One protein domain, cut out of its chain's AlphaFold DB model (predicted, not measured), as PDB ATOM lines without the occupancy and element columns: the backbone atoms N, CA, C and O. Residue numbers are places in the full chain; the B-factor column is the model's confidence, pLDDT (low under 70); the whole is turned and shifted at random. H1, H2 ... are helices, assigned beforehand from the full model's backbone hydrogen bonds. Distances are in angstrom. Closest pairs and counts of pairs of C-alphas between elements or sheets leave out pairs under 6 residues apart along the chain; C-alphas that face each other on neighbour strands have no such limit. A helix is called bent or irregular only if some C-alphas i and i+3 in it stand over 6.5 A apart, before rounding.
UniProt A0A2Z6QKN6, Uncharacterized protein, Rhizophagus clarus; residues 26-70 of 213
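This is residues 26 to 70 of the 213 residues of an uncharacterized protein of Rhizophagus clarus (UniProt A0A2Z6QKN6). Two helices make a narrow, loose V, with the long H2 as one arm and the shorter H1 as the other; the arms come nearest where H1 ends and early in H2, and a short link folds the chain back between them. Residues 26 to 36, before H1, form a loop beside the V, and at the far end of H2 residues 64 to 70 stick out, of which 64 to 68 belong to H2. The printed part has 45 residues with two named helices, H1 then H2, and no named strand; the class is all helix. The whole is compact, with a radius of gyration of the C-alphas of 10.2 A, and only just elongated, spanning 30 by 20 by 17 A.

H2, the longest helix, holds residues 53 to 68 and measures 23.0 A from C-alpha 53 at (-35.692, 23.291, -11.622) to C-alpha 68 at (-28.014, 32.346, 8.024). H1 holds residues 37 to 45, from C-alpha 37 at (-42.750, 29.041, 6.322), and measures 12.8 A. Neither helix is bent.

H2 and H1 are close but not clearly touching, with 2 pairs of C-alphas within 8 A. Their closest C-alphas, those of Lys 56 and Ala 44, are 7.2 A apart. The two helices run opposite ways at a shallow tilt of 32 degrees, only just short of steep. Their centres are 12.2 A apart. In H2 every O i to N i+4 pair is within hydrogen-bond range; in H1, 4 of 5 are.

The two C-alphas farthest apart, those of Arg 48 and Pro 70, are separated by 30.6 A. The printed part has no cut, and the 7 residues between H1 and H2 form a short link. The mean pLDDT of the printed part is 82.9; residues 68 to 70 are under 70.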
ATOM      1  N   SER A  26     -41.661  32.264  -5.390       83.75
ATOM      2  CA  SER A  26     -41.749  32.321  -6.856       83.75
ATOM      3  C   SER A  26     -42.494  31.129  -7.474       83.75
ATOM      4  O   SER A  26     -42.256  30.776  -8.629       83.75
ATOM      5  N   CYS A  27     -43.358  30.465  -6.698       85.19
ATOM      6  CA  CYS A  27     -44.192  29.374  -7.194       85.19
ATOM      7  C   CYS A  27     -45.261  29.899  -8.169       85.19
ATOM      8  O   CYS A  27     -45.650  31.064  -8.083       85.19
ATOM      9  N   ILE A  28     -45.763  29.043  -9.065       84.69
ATOM     10  CA  ILE A  28     -46.769  29.417 -10.080       84.69
ATOM     11  C   ILE A  28     -48.048  29.978  -9.437       84.69
ATOM     12  O   ILE A  28     -48.609  30.933  -9.954       84.69
ATOM     13  N   PHE A  29     -48.470  29.446  -8.286       82.81
ATOM     14  CA  PHE A  29     -49.643  29.952  -7.559       82.81
ATOM     15  C   PHE A  29     -49.375  31.210  -6.735       82.81
ATOM     16  O   PHE A  29     -50.301  31.929  -6.390       82.81
ATOM     17  N   CYS A  30     -48.116  31.457  -6.390       83.94
ATOM     18  CA  CYS A  30     -47.743  32.466  -5.414       83.94
ATOM     19  C   CYS A  30     -47.410  33.807  -6.064       83.94
ATOM     20  O   CYS A  30     -47.376  34.805  -5.366       83.94
ATOM     21  N   ASN A  31     -47.084  33.841  -7.362       77.31
ATOM     22  CA  ASN A  31     -46.737  35.068  -8.093       77.31
ATOM     23  C   ASN A  31     -45.744  35.996  -7.355       77.31
ATOM     24  O   ASN A  31     -45.853  37.215  -7.428       77.31
ATOM     25  N   SER A  32     -44.760  35.424  -6.649       78.31
ATOM     26  CA  SER A  32     -43.777  36.156  -5.830       78.31
ATOM     27  C   SER A  32     -44.322  36.827  -4.559       78.31
ATOM     28  O   SER A  32     -43.588  37.569  -3.908       78.31
ATOM     29  N   GLU A  33     -45.545  36.502  -4.144       83.38
ATOM     30  CA  GLU A  33     -46.136  36.921  -2.876       83.38
ATOM     31  C   GLU A  33     -45.439  36.277  -1.666       83.38
ATOM     32  O   GLU A  33     -44.776  35.232  -1.747       83.38
ATOM     33  N   GLU A  34     -45.560  36.945  -0.522       86.31
ATOM     34  CA  GLU A  34     -45.001  36.509   0.744       86.31
ATOM     35  C   GLU A  34     -45.871  35.431   1.405       86.31
ATOM     36  O   GLU A  34     -46.997  35.680   1.820       86.31
ATOM     37  N   VAL A  35     -45.320  34.227   1.565       84.94
ATOM     38  CA  VAL A  35     -46.009  33.084   2.182       84.94
ATOM     39  C   VAL A  35     -45.366  32.693   3.507       84.94
ATOM     40  O   VAL A  35     -44.176  32.927   3.746       84.94
ATOM     41  N   ASP A  36     -46.137  32.054   4.382       84.69
ATOM     42  CA  ASP A  36     -45.624  31.549   5.649       84.69
ATOM     43  C   ASP A  36     -44.632  30.370   5.450       84.69
ATOM     44  O   ASP A  36     -44.627  29.696   4.409       84.69
ATOM     45  N   PRO A  37     -43.781  30.068   6.452       80.62
ATOM     46  CA  PRO A  37     -42.750  29.041   6.322       80.62
ATOM     47  C   PRO A  37     -43.306  27.626   6.095       80.62
ATOM     48  O   PRO A  37     -42.630  26.790   5.484       80.62
ATOM     49  N   ARG A  38     -44.500  27.317   6.623       83.44
ATOM     50  CA  ARG A  38     -45.124  25.991   6.510       83.44
ATOM     51  C   ARG A  38     -45.632  25.792   5.087       83.44
ATOM     52  O   ARG A  38     -45.314  24.770   4.474       83.44
ATOM     53  N   THR A  39     -46.304  26.799   4.541       84.62
ATOM     54  CA  THR A  39     -46.756  26.836   3.146       84.62
ATOM     55  C   THR A  39     -45.579  26.749   2.182       84.62
ATOM     56  O   THR A  39     -45.558  25.891   1.297       84.62
ATOM     57  N   GLN A  40     -44.511  27.515   2.419       84.25
ATOM     58  CA  GLN A  40     -43.313  27.438   1.584       84.25
ATOM     59  C   GLN A  40     -42.672  26.042   1.591       84.25
ATOM     60  O   GLN A  40     -42.240  25.537   0.551       84.25
ATOM     61  N   LYS A  41     -42.611  25.389   2.760       84.44
ATOM     62  CA  LYS A  41     -42.081  24.024   2.886       84.44
ATOM     63  C   LYS A  41     -42.944  23.015   2.127       84.44
ATOM     64  O   LYS A  41     -42.383  22.095   1.530       84.44
ATOM     65  N   LYS A  42     -44.270  23.189   2.126       86.56
ATOM     66  CA  LYS A  42     -45.203  22.379   1.328       86.56
ATOM     67  C   LYS A  42     -44.900  22.546  -0.164       86.56
ATOM     68  O   LYS A  42     -44.620  21.560  -0.842       86.56
ATOM     69  N   TYR A  43     -44.809  23.784  -0.644       87.69
ATOM     70  CA  TYR A  43     -44.567  24.068  -2.063       87.69
ATOM     71  C   TYR A  43     -43.180  23.649  -2.561       87.69
ATOM     72  O   TYR A  43     -43.008  23.275  -3.719       87.69
ATOM     73  N   ALA A  44     -42.172  23.645  -1.689       82.81
ATOM     74  CA  ALA A  44     -40.839  23.167  -2.041       82.81
ATOM     75  C   ALA A  44     -40.792  21.655  -2.337       82.81
ATOM     76  O   ALA A  44     -39.850  21.195  -2.993       82.81
ATOM     77  N   LYS A  45     -41.765  20.866  -1.863       85.25
ATOM     78  CA  LYS A  45     -41.842  19.427  -2.155       85.25
ATOM     79  C   LYS A  45     -42.452  19.178  -3.528       85.25
ATOM     80  O   LYS A  45     -41.865  18.435  -4.313       85.25
ATOM     81  N   ASP A  46     -43.526  19.885  -3.851       86.25
ATOM     82  CA  ASP A  46     -44.187  19.767  -5.143       86.25
ATOM     83  C   ASP A  46     -43.274  20.269  -6.280       86.25
ATOM     84  O   ASP A  46     -42.548  21.259  -6.149       86.25
ATOM     85  N   LYS A  47     -43.204  19.518  -7.380       84.06
ATOM     86  CA  LYS A  47     -42.427  19.876  -8.578       84.06
ATOM     87  C   LYS A  47     -43.276  20.648  -9.585       84.06
ATOM     88  O   LYS A  47     -42.707  21.464 -10.299       84.06
ATOM     89  N   ARG A  48     -44.595  20.430  -9.605       87.19
ATOM     90  CA  ARG A  48     -45.532  21.034 -10.565       87.19
ATOM     91  C   ARG A  48     -45.704  22.534 -10.335       87.19
ATOM     92  O   ARG A  48     -45.982  23.268 -11.266       87.19
ATOM     93  N   LEU A  49     -45.447  22.996  -9.111       88.25
ATOM     94  CA  LEU A  49     -45.546  24.407  -8.720       88.25
ATOM     95  C   LEU A  49     -44.409  25.299  -9.226       88.25
ATOM     96  O   LEU A  49     -44.430  26.504  -8.974       88.25
ATOM     97  N   TRP A  50     -43.387  24.731  -9.864       88.44
ATOM     98  CA  TRP A  50     -42.186  25.460 -10.262       88.44
ATOM     99  C   TRP A  50     -42.084  25.516 -11.776       88.44
ATOM    100  O   TRP A  50     -42.077  24.482 -12.434       88.44
ATOM    101  N   LYS A  51     -41.903  26.729 -12.310       86.06
ATOM    102  CA  LYS A  51     -41.683  26.954 -13.747       86.06
ATOM    103  C   LYS A  51     -40.437  26.226 -14.270       86.06
ATOM    104  O   LYS A  51     -40.384  25.843 -15.429       86.06
ATOM    105  N   SER A  52     -39.427  26.028 -13.418       85.94
ATOM    106  CA  SER A  52     -38.205  25.292 -13.752       85.94
ATOM    107  C   SER A  52     -37.506  24.735 -12.502       85.94
ATOM    108  O   SER A  52     -37.787  25.133 -11.365       85.94
ATOM    109  N   LYS A  53     -36.554  23.810 -12.703       87.31
ATOM    110  CA  LYS A  53     -35.692  23.291 -11.622       87.31
ATOM    111  C   LYS A  53     -34.799  24.384 -11.026       87.31
ATOM    112  O   LYS A  53     -34.565  24.365  -9.816       87.31
ATOM    113  N   ASP A  54     -34.348  25.325 -11.848       88.06
ATOM    114  CA  ASP A  54     -33.484  26.428 -11.423       88.06
ATOM    115  C   ASP A  54     -34.245  27.415 -10.540       88.06
ATOM    116  O   ASP A  54     -33.799  27.691  -9.430       88.06
ATOM    117  N   ALA A  55     -35.474  27.791 -10.915       85.12
ATOM    118  CA  ALA A  55     -36.332  28.640 -10.082       85.12
ATOM    119  C   ALA A  55     -36.558  28.037  -8.681       85.12
ATOM    120  O   ALA A  55     -36.491  28.721  -7.658       85.12
ATOM    121  N   LYS A  56     -36.759  26.714  -8.619       89.06
ATOM    122  CA  LYS A  56     -36.880  25.976  -7.355       89.06
ATOM    123  C   LYS A  56     -35.591  26.012  -6.531       89.06
ATOM    124  O   LYS A  56     -35.645  26.059  -5.298       89.06
ATOM    125  N   LYS A  57     -34.429  25.935  -7.181       90.00
ATOM    126  CA  LYS A  57     -33.114  25.986  -6.531       90.00
ATOM    127  C   LYS A  57     -32.820  27.388  -6.001       90.00
ATOM    128  O   LYS A  57     -32.428  27.517  -4.843       90.00
ATOM    129  N   ASP A  58     -33.098  28.416  -6.790       87.75
ATOM    130  CA  ASP A  58     -32.897  29.816  -6.416       87.75
ATOM    131  C   ASP A  58     -33.751  30.202  -5.211       87.75
ATOM    132  O   ASP A  58     -33.244  30.782  -4.248       87.75
ATOM    133  N   GLN A  59     -35.010  29.754  -5.179       88.25
ATOM    134  CA  GLN A  59     -35.862  29.905  -4.004       88.25
ATOM    135  C   GLN A  59     -35.227  29.280  -2.749       88.25
ATOM    136  O   GLN A  59     -35.186  29.902  -1.685       88.25
ATOM    137  N   LYS A  60     -34.733  28.039  -2.845       87.38
ATOM    138  CA  LYS A  60     -34.100  27.343  -1.710       87.38
ATOM    139  C   LYS A  60     -32.853  28.078  -1.217       87.38
ATOM    140  O   LYS A  60     -32.647  28.180  -0.004       87.38
ATOM    141  N   ASN A  61     -32.058  28.613  -2.138       86.94
ATOM    142  CA  ASN A  61     -30.879  29.410  -1.817       86.94
ATOM    143  C   ASN A  61     -31.274  30.701  -1.084       86.94
ATOM    144  O   ASN A  61     -30.712  30.993  -0.028       86.94
ATOM    145  N   ALA A  62     -32.302  31.412  -1.560       84.31
ATOM    146  CA  ALA A  62     -32.810  32.630  -0.927       84.31
ATOM    147  C   ALA A  62     -33.323  32.389   0.507       84.31
ATOM    148  O   ALA A  62     -33.018  33.161   1.421       84.31
ATOM    149  N   ILE A  63     -34.047  31.287   0.741       83.56
ATOM    150  CA  ILE A  63     -34.503  30.891   2.087       83.56
ATOM    151  C   ILE A  63     -33.307  30.607   3.002       83.56
ATOM    152  O   ILE A  63     -33.282  31.038   4.157       83.56
ATOM    153  N   THR A  64     -32.315  29.869   2.500       83.62
ATOM    154  CA  THR A  64     -31.138  29.463   3.281       83.62
ATOM    155  C   THR A  64     -30.281  30.672   3.659       83.62
ATOM    156  O   THR A  64     -29.894  30.799   4.820       83.62
ATOM    157  N   ALA A  65     -30.079  31.612   2.731       80.75
ATOM    158  CA  ALA A  65     -29.362  32.862   2.980       80.75
ATOM    159  C   ALA A  65     -30.038  33.728   4.061       80.75
ATOM    160  O   ALA A  65     -29.366  34.277   4.937       80.75
ATOM    161  N   ARG A  66     -31.380  33.801   4.068       73.88
ATOM    162  CA  ARG A  66     -32.133  34.506   5.124       73.88
ATOM    163  C   ARG A  66     -32.010  33.829   6.491       73.88
ATOM    164  O   ARG A  66     -31.885  34.514   7.498       73.88
ATOM    165  N   LYS A  67     -31.997  32.492   6.552       72.50
ATOM    166  CA  LYS A  67     -31.811  31.755   7.819       72.50
ATOM    167  C   LYS A  67     -30.421  31.955   8.427       72.50
ATOM    168  O   LYS A  67     -30.295  31.978   9.646       72.50
ATOM    169  N   GLN A  68     -29.396  32.108   7.590       67.50
ATOM    170  CA  GLN A  68     -28.014  32.346   8.024       67.50
ATOM    171  C   GLN A  68     -27.742  33.802   8.432       67.50
ATOM    172  O   GLN A  68     -26.742  34.074   9.091       67.50
ATOM    173  N   SER A  69     -28.644  34.731   8.104       59.38
ATOM    174  CA  SER A  69     -28.568  36.144   8.489       59.38
ATOM    175  C   SER A  69     -29.704  36.533   9.451       59.38
ATOM    176  O   SER A  69     -30.522  37.398   9.137       59.38
ATOM    177  N   PRO A  70     -29.775  35.948  10.667       55.25
ATOM    178  CA  PRO A  70     -30.857  36.238  11.613       55.25
ATOM    179  C   PRO A  70     -30.897  37.707  12.074       55.25
ATOM    180  O   PRO A  70     -31.925  38.158  12.575       55.25
TER     181      PRO A  70